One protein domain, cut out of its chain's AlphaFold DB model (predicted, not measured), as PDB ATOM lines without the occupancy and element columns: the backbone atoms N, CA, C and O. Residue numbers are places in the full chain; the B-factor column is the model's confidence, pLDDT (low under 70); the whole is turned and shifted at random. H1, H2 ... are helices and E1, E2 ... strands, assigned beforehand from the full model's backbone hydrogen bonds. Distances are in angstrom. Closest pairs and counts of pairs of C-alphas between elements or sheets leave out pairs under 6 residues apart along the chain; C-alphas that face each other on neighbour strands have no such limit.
ATOM      1  N   ASP A 145      25.034 -37.493  42.693       54.59
ATOM      2  CA  ASP A 145      26.229 -38.268  42.358       54.59
ATOM      3  C   ASP A 145      27.379 -37.394  41.823       54.59
ATOM      4  O   ASP A 145      28.540 -37.792  41.903       54.59
ATOM      5  N   GLU A 146      27.100 -36.142  41.446       56.06
ATOM      6  CA  GLU A 146      28.092 -35.119  41.074       56.06
ATOM      7  C   GLU A 146      28.574 -34.290  42.289       56.06
ATOM      8  O   GLU A 146      29.289 -33.296  42.154       56.06
ATOM      9  N   ARG A 147      28.251 -34.741  43.517       52.69
ATOM     10  CA  ARG A 147      28.582 -34.123  44.826       52.69
ATOM     11  C   ARG A 147      30.082 -33.961  45.129       52.69
ATOM     12  O   ARG A 147      30.441 -33.401  46.162       52.69
ATOM     13  N   ARG A 148      30.965 -34.383  44.221       56.59
ATOM     14  CA  ARG A 148      32.411 -34.091  44.224       56.59
ATOM     15  C   ARG A 148      32.748 -32.675  43.736       56.59
ATOM     16  O   ARG A 148      33.883 -32.450  43.334       56.59
ATOM     17  N   ILE A 149      31.777 -31.758  43.776       58.31
ATOM     18  CA  ILE A 149      31.842 -30.393  43.244       58.31
ATOM     19  C   ILE A 149      33.221 -29.784  43.480       58.31
ATOM     20  O   ILE A 149      33.727 -29.664  44.599       58.31
ATOM     21  N   ASP A 150      33.808 -29.494  42.335       67.75
ATOM     22  CA  ASP A 150      35.166 -29.842  41.985       67.75
ATOM     23  C   ASP A 150      36.193 -28.993  42.728       67.75
ATOM     24  O   ASP A 150      36.051 -27.771  42.872       67.75
ATOM     25  N   GLN A 151      37.277 -29.628  43.172       81.62
ATOM     26  CA  GLN A 151      38.430 -28.922  43.721       81.62
ATOM     27  C   GLN A 151      38.911 -27.830  42.748       81.62
ATOM     28  O   GLN A 151      39.400 -26.791  43.192       81.62
ATOM     29  N   GLN A 152      38.747 -28.047  41.441       88.06
ATOM     30  CA  GLN A 152      39.062 -27.081  40.396       88.06
ATOM     31  C   GLN A 152      38.151 -25.851  40.447       88.06
ATOM     32  O   GLN A 152      38.671 -24.745  40.539       88.06
ATOM     33  N   LEU A 153      36.824 -26.019  40.511       91.75
ATOM     34  CA  LEU A 153      35.873 -24.906  40.646       91.75
ATOM     35  C   LEU A 153      36.169 -24.045  41.882       91.75
ATOM     36  O   LEU A 153      36.225 -22.816  41.798       91.75
ATOM     37  N   ARG A 154      36.410 -24.692  43.032       92.50
ATOM     38  CA  ARG A 154      36.811 -24.002  44.267       92.50
ATOM     39  C   ARG A 154      38.114 -23.227  44.075       92.50
ATOM     40  O   ARG A 154      38.204 -22.081  44.507       92.50
ATOM     41  N   LYS A 155      39.123 -23.835  43.442       92.81
ATOM     42  CA  LYS A 155      40.398 -23.165  43.148       92.81
ATOM     43  C   LYS A 155      40.192 -21.973  42.211       92.81
ATOM     44  O   LYS A 155      40.677 -20.902  42.546       92.81
ATOM     45  N   THR A 156      39.427 -22.112  41.127       96.12
ATOM     46  CA  THR A 156      39.121 -21.011  40.197       96.12
ATOM     47  C   THR A 156      38.509 -19.820  40.925       96.12
ATOM     48  O   THR A 156      38.996 -18.705  40.780       96.12
ATOM     49  N   LEU A 157      37.499 -20.041  41.771       96.81
ATOM     50  CA  LEU A 157      36.844 -18.954  42.508       96.81
ATOM     51  C   LEU A 157      37.713 -18.333  43.613       96.81
ATOM     52  O   LEU A 157      37.474 -17.190  43.993       96.81
ATOM     53  N   ASN A 158      38.699 -19.062  44.137       96.69
ATOM     54  CA  ASN A 158      39.638 -18.539  45.132       96.69
ATOM     55  C   ASN A 158      40.847 -17.830  44.506       96.69
ATOM     56  O   ASN A 158      41.427 -16.965  45.153       96.69
ATOM     57  N   VAL A 159      41.237 -18.202  43.284       97.38
ATOM     58  CA  VAL A 159      42.351 -17.583  42.550       97.38
ATOM     59  C   VAL A 159      41.897 -16.320  41.819       97.38
ATOM     60  O   VAL A 159      42.616 -15.324  41.819       97.38
ATOM     61  N   CYS A 160      40.728 -16.352  41.178       98.19
ATOM     62  CA  CYS A 160      40.246 -15.218  40.401       98.19
ATOM     63  C   CYS A 160      39.669 -14.116  41.297       98.19
ATOM     64  O   CYS A 160      38.805 -14.381  42.140       98.19
ATOM     65  N   ASP A 161      40.080 -12.868  41.061       97.75
ATOM     66  CA  ASP A 161      39.485 -11.715  41.727       97.75
ATOM     67  C   ASP A 161      38.166 -11.333  41.039       97.75
ATOM     68  O   ASP A 161      38.124 -10.749  39.957       97.75
ATOM     69  N   ILE A 162      37.056 -11.703  41.680       97.75
ATOM     70  CA  ILE A 162      35.698 -11.417  41.201       97.75
ATOM     71  C   ILE A 162      35.424  -9.901  41.174       97.75
ATOM     72  O   ILE A 162      34.585  -9.447  40.395       97.75
ATOM     73  N   ASP A 163      36.095  -9.124  42.029       96.69
ATOM     74  CA  ASP A 163      35.913  -7.676  42.132       96.69
ATOM     75  C   ASP A 163      36.718  -6.894  41.080       96.69
ATOM     76  O   ASP A 163      36.339  -5.769  40.753       96.69
ATOM     77  N   ASP A 164      37.740  -7.511  40.478       97.31
ATOM     78  CA  ASP A 164      38.611  -6.907  39.456       97.31
ATOM     79  C   ASP A 164      38.307  -7.387  38.020       97.31
ATOM     80  O   ASP A 164      39.125  -7.304  37.100       97.31
ATOM     81  N   ILE A 165      37.097  -7.907  37.788       96.75
ATOM     82  CA  ILE A 165      36.655  -8.267  36.435       96.75
ATOM     83  C   ILE A 165      36.527  -6.993  35.600       96.75
ATOM     84  O   ILE A 165      35.638  -6.163  35.819       96.75
ATOM     85  N   HIS A 166      37.376  -6.885  34.584       94.00
ATOM     86  CA  HIS A 166      37.352  -5.781  33.636       94.00
ATOM     87  C   HIS A 166      36.341  -6.047  32.523       94.00
ATOM     88  O   HIS A 166      36.281  -7.143  31.966       94.00
ATOM     89  N   TRP A 167      35.553  -5.025  32.182       91.00
ATOM     90  CA  TRP A 167      34.452  -5.133  31.226       91.00
ATOM     91  C   TRP A 167      34.755  -4.395  29.928       91.00
ATOM     92  O   TRP A 167      35.156  -3.233  29.934       91.00
ATOM     93  N   ASN A 168      34.462  -5.049  28.812       90.12
ATOM     94  CA  ASN A 168      34.399  -4.438  27.497       90.12
ATOM     95  C   ASN A 168      33.072  -4.832  26.846       90.12
ATOM     96  O   ASN A 168      32.862  -5.980  26.446       90.12
ATOM     97  N   LYS A 169      32.150  -3.875  26.738       88.75
ATOM     98  CA  LYS A 169      30.802  -4.117  26.224       88.75
ATOM     99  C   LYS A 169      30.053  -5.173  27.050       88.75
ATOM    100  O   LYS A 169      29.751  -5.024  28.237       88.75
ATOM    101  N   SER A 170      29.704  -6.274  26.393       88.75
ATOM    102  CA  SER A 170      29.026  -7.412  27.008       88.75
ATOM    103  C   SER A 170      29.972  -8.473  27.544       88.75
ATOM    104  O   SER A 170      29.493  -9.480  28.057       88.75
ATOM    105  N   GLU A 171      31.273  -8.281  27.388       94.19
ATOM    106  CA  GLU A 171      32.280  -9.246  27.789       94.19
ATOM    107  C   GLU A 171      32.995  -8.740  29.033       94.19
ATOM    108  O   GLU A 171      33.177  -7.535  29.221       94.19
ATOM    109  N   GLY A 172      33.364  -9.668  29.899       96.25
ATOM    110  CA  GLY A 172      34.190  -9.389  31.062       96.25
ATOM    111  C   GLY A 172      35.116 -10.562  31.304       96.25
ATOM    112  O   GLY A 172      34.735 -11.702  31.033       96.25
ATOM    113  N   ILE A 173      36.332 -10.302  31.761       97.62
ATOM    114  CA  ILE A 173      37.284 -11.374  32.032       97.62
ATOM    115  C   ILE A 173      38.158 -11.044  33.236       97.62
ATOM    116  O   ILE A 173      38.565  -9.899  33.426       97.62
ATOM    117  N   TYR A 174      38.439 -12.075  34.021       98.50
ATOM    118  CA  TYR A 174      39.597 -12.145  34.896       98.50
ATOM    119  C   TYR A 174      40.311 -13.460  34.607       98.50
ATOM    120  O   TYR A 174      39.662 -14.508  34.532       98.50
ATOM    121  N   GLU A 175      41.625 -13.409  34.438       98.00
ATOM    122  CA  GLU A 175      42.457 -14.575  34.165       98.00
ATOM    123  C   GLU A 175      43.708 -14.537  35.034       98.00
ATOM    124  O   GLU A 175      44.364 -13.504  35.153       98.00
ATOM    125  N   ALA A 176      44.039 -15.677  35.629       97.62
ATOM    126  CA  ALA A 176      45.257 -15.859  36.395       97.62
ATOM    127  C   ALA A 176      45.998 -17.102  35.910       97.62
ATOM    128  O   ALA A 176      45.449 -18.206  35.904       97.62
ATOM    129  N   SER A 177      47.266 -16.910  35.558       96.25
ATOM    130  CA  SER A 177      48.198 -17.990  35.250       96.25
ATOM    131  C   SER A 177      49.088 -18.250  36.457       96.25
ATOM    132  O   SER A 177      49.661 -17.318  37.020       96.25
ATOM    133  N   ILE A 178      49.192 -19.510  36.867       94.44
ATOM    134  CA  ILE A 178      50.030 -19.939  37.986       94.44
ATOM    135  C   ILE A 178      51.004 -20.991  37.478       94.44
ATOM    136  O   ILE A 178      50.582 -22.047  37.008       94.44
ATOM    137  N   ASP A 179      52.293 -20.719  37.642       92.62
ATOM    138  CA  ASP A 179      53.349 -21.724  37.611       92.62
ATOM    139  C   ASP A 179      53.782 -22.001  39.059       92.62
ATOM    140  O   ASP A 179      54.165 -21.084  39.787       92.62
ATOM    141  N   ASN A 180      53.667 -23.252  39.507       89.81
ATOM    142  CA  ASN A 180      54.084 -23.660  40.852       89.81
ATOM    143  C   ASN A 180      55.468 -24.340  40.887       89.81
ATOM    144  O   ASN A 180      55.789 -24.994  41.880       89.81
ATOM    145  N   GLY A 181      56.249 -24.239  39.810       86.94
ATOM    146  CA  GLY A 181      57.549 -24.890  39.632       86.94
ATOM    147  C   GLY A 181      57.463 -26.346  39.164       86.94
ATOM    148  O   GLY A 181      58.484 -26.938  38.825       86.94
ATOM    149  N   LEU A 182      56.257 -26.919  39.119       84.31
ATOM    150  CA  LEU A 182      55.998 -28.265  38.611       84.31
ATOM    151  C   LEU A 182      55.162 -28.212  37.328       84.31
ATOM    152  O   LEU A 182      55.542 -28.793  36.318       84.31
ATOM    153  N   ASN A 183      54.040 -27.491  37.350       86.88
ATOM    154  CA  ASN A 183      53.157 -27.322  36.203       86.88
ATOM    155  C   ASN A 183      52.538 -25.929  36.129       86.88
ATOM    156  O   ASN A 183      52.393 -25.228  37.133       86.88
ATOM    157  N   THR A 184      52.115 -25.573  34.921       91.38
ATOM    158  CA  THR A 184      51.411 -24.331  34.627       91.38
ATOM    159  C   THR A 184      49.908 -24.571  34.560       91.38
ATOM    160  O   THR A 184      49.422 -25.597  34.067       91.38
ATOM    161  N   ARG A 185      49.142 -23.627  35.108       94.06
ATOM    162  CA  ARG A 185      47.678 -23.681  35.159       94.06
ATOM    163  C   ARG A 185      47.089 -22.311  34.881       94.06
ATOM    164  O   ARG A 185      47.663 -21.305  35.290       94.06
ATOM    165  N   VAL A 186      45.914 -22.286  34.269       96.81
ATOM    166  CA  VAL A 186      45.149 -21.067  34.000       96.81
ATOM    167  C   VAL A 186      43.773 -21.179  34.644       96.81
ATOM    168  O   VAL A 186      43.082 -22.189  34.506       96.81
ATOM    169  N   TYR A 187      43.381 -20.131  35.359       97.75
ATOM    170  CA  TYR A 187      42.074 -19.978  35.983       97.75
ATOM    171  C   TYR A 187      41.384 -18.769  35.364       97.75
ATOM    172  O   TYR A 187      41.973 -17.689  35.328       97.75
ATOM    173  N   THR A 188      40.140 -18.925  34.914       98.31
ATOM    174  CA  THR A 188      39.423 -17.832  34.241       98.31
ATOM    175  C   THR A 188      38.003 -17.695  34.771       98.31
ATOM    176  O   THR A 188      37.307 -18.686  34.994       98.31
ATOM    177  N   ILE A 189      37.556 -16.449  34.929       98.62
ATOM    178  CA  ILE A 189      36.141 -16.073  34.976       98.62
ATOM    179  C   ILE A 189      35.864 -15.273  33.713       98.62
ATOM    180  O   ILE A 189      36.400 -14.180  33.554       98.62
ATOM    181  N   LYS A 190      35.031 -15.802  32.818       98.25
ATOM    182  CA  LYS A 190      34.671 -15.132  31.569       98.25
ATOM    183  C   LYS A 190      33.172 -14.902  31.484       98.25
ATOM    184  O   LYS A 190      32.376 -15.836  31.523       98.25
ATOM    185  N   TYR A 191      32.801 -13.648  31.312       97.81
ATOM    186  CA  TYR A 191      31.447 -13.202  31.053       97.81
ATOM    187  C   TYR A 191      31.214 -12.997  29.561       97.81
ATOM    188  O   TYR A 191      32.049 -12.441  28.848       97.81
ATOM    189  N   SER A 192      30.027 -13.389  29.119       94.38
ATOM    190  CA  SER A 192      29.440 -13.005  27.840       94.38
ATOM    191  C   SER A 192      28.084 -12.326  28.072       94.38
ATOM    192  O   SER A 192      27.677 -12.062  29.205       94.38
ATOM    193  N   ARG A 193      27.339 -12.070  26.989       89.19
ATOM    194  CA  ARG A 193      25.984 -11.492  27.058       89.19
ATOM    195  C   ARG A 193      25.028 -12.295  27.931       89.19
ATOM    196  O   ARG A 193      24.176 -11.703  28.586       89.19
ATOM    197  N   THR A 194      25.119 -13.617  27.864       93.06
ATOM    198  CA  THR A 194      24.120 -14.528  28.429       93.06
ATOM    199  C   THR A 194      24.722 -15.552  29.371       93.06
ATOM    200  O   THR A 194      23.966 -16.295  29.988       93.06
ATOM    201  N   GLN A 195      26.050 -15.620  29.484       96.94
ATOM    202  CA  GLN A 195      26.714 -16.685  30.224       96.94
ATOM    203  C   GLN A 195      27.886 -16.191  31.056       96.94
ATOM    204  O   GLN A 195      28.540 -15.201  30.721       96.94
ATOM    205  N   VAL A 196      28.170 -16.955  32.103       98.00
ATOM    206  CA  VAL A 196      29.437 -16.930  32.828       98.00
ATOM    207  C   VAL A 196      30.073 -18.296  32.684       98.00
ATOM    208  O   VAL A 196      29.408 -19.315  32.871       98.00
ATOM    209  N   ILE A 197      31.351 -18.315  32.343       97.88
ATOM    210  CA  ILE A 197      32.152 -19.527  32.244       97.88
ATOM    211  C   ILE A 197      33.286 -19.395  33.249       97.88
ATOM    212  O   ILE A 197      34.071 -18.449  33.188       97.88
ATOM    213  N   LEU A 198      33.347 -20.341  34.178       97.75
ATOM    214  CA  LEU A 198      34.490 -20.525  35.062       97.75
ATOM    215  C   LEU A 198      35.332 -21.642  34.468       97.75
ATOM    216  O   LEU A 198      34.780 -22.690  34.131       97.75
ATOM    217  N   SER A 199      36.635 -21.445  34.335       95.88
ATOM    218  CA  SER A 199      37.508 -22.483  33.797       95.88
ATOM    219  C   SER A 199      38.733 -22.735  34.652       95.88
ATOM    220  O   SER A 199      39.247 -21.852  35.345       95.88
ATOM    221  N   TYR A 200      39.177 -23.978  34.575       95.00
ATOM    222  CA  TYR A 200      40.469 -24.447  35.032       95.00
ATOM    223  C   TYR A 200      41.133 -25.144  33.853       95.00
ATOM    224  O   TYR A 200      40.535 -26.050  33.276       95.00
ATOM    225  N   ALA A 201      42.348 -24.737  33.506       93.75
ATOM    226  CA  ALA A 201      43.168 -25.427  32.527       93.75
ATOM    227  C   ALA A 201      44.521 -25.796  33.134       93.75
ATOM    228  O   ALA A 201      45.162 -24.958  33.765       93.75
ATOM    229  N   GLN A 202      44.966 -27.032  32.931       91.00
ATOM    230  CA  GLN A 202      46.373 -27.394  33.054       91.00
ATOM    231  C   GLN A 202      47.004 -27.190  31.681       91.00
ATOM    232  O   GLN A 202      46.538 -27.783  30.713       91.00
ATOM    233  N   THR A 203      48.017 -26.332  31.590       87.62
ATOM    234  CA  THR A 203      48.583 -25.895  30.304       87.62
ATOM    235  C   THR A 203      49.949 -26.494  29.998       87.62
ATOM    236  O   THR A 203      50.504 -26.214  28.945       87.62
ATOM    237  N   GLY A 204      50.489 -27.312  30.903       84.44
ATOM    238  CA  GLY A 204      51.729 -28.041  30.673       84.44
ATOM    239  C   GLY A 204      52.663 -28.045  31.874       84.44
ATOM    240  O   GLY A 204      52.271 -27.777  33.014       84.44
ATOM    241  N   ALA A 205      53.909 -28.410  31.602       82.88
ATOM    242  CA  ALA A 205      54.979 -28.499  32.581       82.88
ATOM    243  C   ALA A 205      55.579 -27.108  32.862       82.88
ATOM    244  O   ALA A 205      55.632 -26.259  31.975       82.88
ATOM    245  N   SER A 206      56.057 -26.875  34.087       85.06
ATOM    246  CA  SER A 206      56.814 -25.659  34.415       85.06
ATOM    247  C   SER A 206      58.143 -25.617  33.661       85.06
ATOM    248  O   SER A 206      58.760 -26.661  33.436       85.06
ATOM    249  N   GLU A 207      58.672 -24.424  33.399       82.06
ATOM    250  CA  GLU A 207      60.060 -24.266  32.948       82.06
ATOM    251  C   GLU A 207      61.067 -24.871  33.942       82.06
ATOM    252  O   GLU A 207      62.129 -25.338  33.544       82.06
ATOM    253  N   LEU A 208      60.738 -24.924  35.237       80.62
ATOM    254  CA  LEU A 208      61.601 -25.535  36.252       80.62
ATOM    255  C   LEU A 208      61.496 -27.067  36.292       80.62
ATOM    256  O   LEU A 208      62.431 -27.738  36.733       80.62
ATOM    257  N   SER A 209      60.396 -27.632  35.790       70.12
ATOM    258  CA  SER A 209      60.140 -29.077  35.835       70.12
ATOM    259  C   SER A 209      61.038 -29.884  34.892       70.12
ATOM    260  O   SER A 209      61.339 -31.042  35.176       70.12
ATOM    261  N   MET A 210      61.564 -29.266  33.822       57.62
ATOM    262  CA  MET A 210      62.516 -29.920  32.909       57.62
ATOM    263  C   MET A 210      63.839 -30.308  33.594       57.62
ATOM    264  O   MET A 210      64.584 -31.134  33.073       57.62
ATOM    265  N   TYR A 211      64.130 -29.712  34.756       56.34
ATOM    266  CA  TYR A 211      65.341 -29.966  35.538       56.34
ATOM    267  C   TYR A 211      65.136 -31.005  36.649       56.34
ATOM    268  O   TYR A 211      66.103 -31.410  37.295       56.34
ATOM    269  N   THR A 212      63.899 -31.455  36.884       56.84
ATOM    270  CA  THR A 212      63.596 -32.460  37.908       56.84
ATOM    271  C   THR A 212      63.515 -33.844  37.268       56.84
ATOM    272  O   THR A 212      62.567 -34.152  36.555       56.84
ATOM    273  N   TYR A 213      64.509 -34.694  37.540       54.12
ATOM    274  CA  TYR A 213      64.662 -36.064  37.016       54.12
ATOM    275  C   TYR A 213      63.518 -37.049  37.371       54.12
ATOM    276  O   TYR A 213      63.607 -38.229  37.039       54.12
ATOM    277  N   GLU A 214      62.455 -36.604  38.051       59.03
ATOM    278  CA  GLU A 214      61.463 -37.475  38.700       59.03
ATOM    279  C   GLU A 214      60.087 -37.528  38.010       59.03
ATOM    280  O   GLU A 214      59.284 -38.391  38.361       59.03
ATOM    281  N   VAL A 215      59.786 -36.671  37.021       57.47
ATOM    282  CA  VAL A 215      58.451 -36.644  36.384       57.47
ATOM    283  C   VAL A 215      58.555 -36.465  34.865       57.47
ATOM    284  O   VAL A 215      59.097 -35.474  34.387       57.47
ATOM    285  N   SER A 216      58.031 -37.426  34.092       57.84
ATOM    286  CA  SER A 216      57.976 -37.333  32.620       57.84
ATOM    287  C   SER A 216      57.065 -36.174  32.181       57.84
ATOM    288  O   SER A 216      55.967 -36.063  32.729       57.84
ATOM    289  N   PRO A 217      57.435 -35.360  31.170       56.12
ATOM    290  CA  PRO A 217      56.581 -34.298  30.623       56.12
ATOM    291  C   PRO A 217      55.177 -34.765  30.200       56.12
ATOM    292  O   PRO A 217      54.228 -33.986  30.258       56.12
ATOM    293  N   GLU A 218      55.018 -36.046  29.845       56.62
ATOM    294  CA  GLU A 218      53.730 -36.669  29.500       56.62
ATOM    295  C   GLU A 218      52.721 -36.696  30.669       56.62
ATOM    296  O   GLU A 218      51.520 -36.814  30.437       56.62
ATOM    297  N   TYR A 219      53.168 -36.528  31.924       59.06
ATOM    298  CA  TYR A 219      52.279 -36.386  33.091       59.06
ATOM    299  C   TYR A 219      51.537 -35.047  33.140       59.06
ATOM    300  O   TYR A 219      50.553 -34.918  33.872       59.06
ATOM    301  N   PHE A 220      51.992 -34.045  32.388       65.19
ATOM    302  CA  PHE A 220      51.375 -32.724  32.355       65.19
ATOM    303  C   PHE A 220      50.477 -32.555  31.138       65.19
ATOM    304  O   PHE A 220      50.494 -31.497  30.512       65.19
ATOM    305  N   SER A 221      49.690 -33.588  30.815       71.19
ATOM    306  CA  SER A 221      48.733 -33.512  29.716       71.19
ATOM    307  C   SER A 221      47.859 -32.269  29.870       71.19
ATOM    308  O   SER A 221      47.376 -31.937  30.966       71.19
ATOM    309  N   GLU A 222      47.732 -31.536  28.770       84.69
ATOM    310  CA  GLU A 222      46.892 -30.356  28.733       84.69
ATOM    311  C   GLU A 222      45.446 -30.785  28.923       84.69
ATOM    312  O   GLU A 222      44.968 -31.732  28.308       84.69
ATOM    313  N   SER A 223      44.746 -30.102  29.813       89.81
ATOM    314  CA  SER A 223      43.337 -30.377  30.054       89.81
ATOM    315  C   SER A 223      42.630 -29.097  30.427       89.81
ATOM    316  O   SER A 223      43.231 -28.176  30.981       89.81
ATOM    317  N   ILE A 224      41.340 -29.040  30.130       92.38
ATOM    318  CA  ILE A 224      40.484 -27.922  30.482       92.38
ATOM    319  C   ILE A 224      39.149 -28.431  30.994       92.38
ATOM    320  O   ILE A 224      38.553 -29.353  30.442       92.38
ATOM    321  N   THR A 225      38.665 -27.806  32.056       93.06
ATOM    322  CA  THR A 225      37.327 -28.013  32.601       93.06
ATOM    323  C   THR A 225      36.610 -26.674  32.665       93.06
ATOM    324  O   THR A 225      37.169 -25.671  33.114       93.06
ATOM    325  N   LEU A 226      35.372 -26.658  32.180       94.56
ATOM    326  CA  LEU A 226      34.517 -25.487  32.042       94.56
ATOM    327  C   LEU A 226      33.246 -25.691  32.869       94.56
ATOM    328  O   LEU A 226      32.515 -26.652  32.648       94.56
ATOM    329  N   TYR A 227      32.928 -24.752  33.756       94.19
ATOM    330  CA  TYR A 227      31.641 -24.672  34.449       94.19
ATOM    331  C   TYR A 227      30.834 -23.548  33.819       94.19
ATOM    332  O   TYR A 227      31.202 -22.373  33.913       94.19
ATOM    333  N   ILE A 228      29.747 -23.914  33.148       95.38
ATOM    334  CA  ILE A 228      28.962 -22.986  32.339       95.38
ATOM    335  C   ILE A 228      27.676 -22.643  33.080       95.38
ATOM    336  O   ILE A 228      26.904 -23.527  33.459       95.38
ATOM    337  N   PHE A 229      27.422 -21.346  33.228       96.56
ATOM    338  CA  PHE A 229      26.222 -20.792  33.841       96.56
ATOM    339  C   PHE A 229      25.509 -19.885  32.847       96.56
ATOM    340  O   PHE A 229      26.144 -19.067  32.183       96.56
ATOM    341  N   ASP A 230      24.186 -19.986  32.781       96.75
ATOM    342  CA  ASP A 230      23.353 -18.984  32.128       96.75
ATOM    343  C   ASP A 230      23.045 -17.851  33.129       96.75
ATOM    344  O   ASP A 230      22.757 -18.091  34.305       96.75
ATOM    345  N   ILE A 231      23.111 -16.602  32.666       95.88
ATOM    346  CA  ILE A 231      22.748 -15.411  33.443       95.88
ATOM    347  C   ILE A 231      21.246 -15.182  33.278       95.88
ATOM    348  O   ILE A 231      20.765 -14.965  32.166       95.88
ATOM    349  N   THR A 232      20.505 -15.192  34.384       94.56
ATOM    350  CA  THR A 232      19.045 -15.020  34.388       94.56
ATOM    351  C   THR A 232      18.622 -13.854  35.281       94.56
ATOM    352  O   THR A 232      19.409 -13.343  36.079       94.56
ATOM    353  N   GLU A 233      17.356 -13.443  35.191       93.62
ATOM    354  CA  GLU A 233      16.775 -12.439  36.096       93.62
ATOM    355  C   GLU A 233      16.821 -12.865  37.574       93.62
ATOM    356  O   GLU A 233      16.861 -12.011  38.466       93.62
ATOM    357  N   ASN A 234      16.876 -14.177  37.827       92.25
ATOM    358  CA  ASN A 234      16.940 -14.784  39.157       92.25
ATOM    359  C   ASN A 234      18.372 -15.085  39.624       92.25
ATOM    360  O   ASN A 234      18.539 -15.681  40.684       92.25
ATOM    361  N   GLY A 235      19.391 -14.679  38.858       93.31
ATOM    362  CA  GLY A 235      20.792 -14.987  39.143       93.31
ATOM    363  C   GLY A 235      21.378 -16.049  38.216       93.31
ATOM    364  O   GLY A 235      20.859 -16.299  37.121       93.31
ATOM    365  N   LEU A 236      22.493 -16.646  38.628       95.19
ATOM    366  CA  LEU A 236      23.159 -17.704  37.875       95.19
ATOM    367  C   LEU A 236      22.344 -18.994  37.898       95.19
ATOM    368  O   LEU A 236      21.926 -19.473  38.949       95.19
ATOM    369  N   LYS A 237      22.187 -19.590  36.718       93.50
ATOM    370  CA  LYS A 237      21.654 -20.936  36.547       93.50
ATOM    371  C   LYS A 237      22.749 -21.820  35.975       93.50
ATOM    372  O   LYS A 237      23.155 -21.627  34.830       93.50
ATOM    373  N   PHE A 238      23.225 -22.784  36.754       93.00
ATOM    374  CA  PHE A 238      24.172 -23.771  36.246       93.00
ATOM    375  C   PHE A 238      23.576 -24.544  35.063       93.00
ATOM    376  O   PHE A 238      22.401 -24.921  35.069       93.00
ATOM    377  N   LYS A 239      24.394 -24.729  34.026       92.31
ATOM    378  CA  LYS A 239      23.988 -25.337  32.760       92.31
ATOM    379  C   LYS A 239      24.608 -26.710  32.569       92.31
ATOM    380  O   LYS A 239      23.882 -27.659  32.302       92.31
ATOM    381  N   LYS A 240      25.940 -26.787  32.630       91.00
ATOM    382  CA  LYS A 240      26.714 -28.022  32.465       91.00
ATOM    383  C   LYS A 240      28.177 -27.822  32.857       91.00
ATOM    384  O   LYS A 240      28.664 -26.687  32.888       91.00
ATOM    385  N   ILE A 241      28.861 -28.943  33.062       90.44
ATOM    386  CA  ILE A 241      30.317 -29.046  32.955       90.44
ATOM    387  C   ILE A 241      30.667 -29.480  31.525       90.44
ATOM    388  O   ILE A 241      29.936 -30.256  30.910       90.44
ATOM    389  N   ASP A 242      31.752 -28.942  30.983       90.38
ATOM    390  CA  ASP A 242      32.334 -29.325  29.693       90.38
ATOM    391  C   ASP A 242      33.861 -29.398  29.841       90.38
ATOM    392  O   ASP A 242      34.409 -28.897  30.825       90.38
ATOM    393  N   GLY A 243      34.564 -30.001  28.889       85.69
ATOM    394  CA  GLY A 243      36.013 -30.114  28.984       85.69
ATOM    395  C   GLY A 243      36.647 -31.057  27.976       85.69
ATOM    396  O   GLY A 243      35.971 -31.814  27.282       85.69
ATOM    397  N   ALA A 244      37.970 -30.992  27.919       82.00
ATOM    398  CA  ALA A 244      38.815 -31.862  27.116       82.00
ATOM    399  C   ALA A 244      40.101 -32.170  27.892       82.00
ATOM    400  O   ALA A 244      40.508 -31.384  28.754       82.00
ATOM    401  N   GLY A 245      40.726 -33.301  27.586       74.88
ATOM    402  CA  GLY A 245      41.996 -33.751  28.148       74.88
ATOM    403  C   GLY A 245      42.559 -34.913  27.352       74.88
ATOM    404  O   GLY A 245      41.787 -35.490  26.550       74.88
TER     405      GLY A 245
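What this domain is: This is residues 145 to 245 of the 245 residues of a protein of Myroides marinus (UniProt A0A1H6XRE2). One twisted wall of six antiparallel strands has helix H1 packed across one face, over its inner strands, and the other face bare. Short H2 sits in the long loop at one end of E4 and E5. The printed part has 101 residues, running H1, E1 to E4, H2, E5, E6, with sheet order E1 E2 E3 E4 E5 E6; it is mostly strand. It is only just loose, close to compact, with a radius of gyration of the C-alphas of 15.5 A, and only just flat, spanning 53 by 35 by 20 A.

Where its parts are: Find C-alpha 151 at (38.430, -28.922, 43.721); from there H1 runs to 159, 12.1 A. Next come E1, 166 to 168, E2, 171 to 179, 26.4 A, E3, 183 to 191, 26.4 A, and E4, 195 to 205, 30.7 A. After H2, 217 to 220, find E5, 223 to 232, 29.1 A, and E6, 235 to 244, 27.5 A, ending at (38.815, -31.862, 27.116).

How they stand to each other: E1 to E4 form a meander, each strand the antiparallel neighbour of the one before. Look for N 168 and O 171, 2.8 A, N 178 and O 185, 2.8 A, and N 186 and O 201, 2.8 A. E4 and E5 show N 202 and O 223, 2.8 A; hairpin E5 and E6, N 226 and O 242, 2.8 A. H1 is on the sheet, height 8.3 A, across the strands at 74 degrees to E3 on the local plane; the closest C-alphas of H1 and E3, 156 and 187, are 5.2 A apart. The closest C-alphas of H2 and E4, 220 and 204, are 5.0 A apart. H1 has every O i to N i+4 pair within hydrogen-bond range; H2 is too short for one.

The domain as a whole: The two farthest C-alphas, Tyr 213 and Glu 233, are 53.4 A apart. The printed part has no cut; the link E4 to H2 is long. Confidence is under 70 at 145 to 150 and 210 to 220.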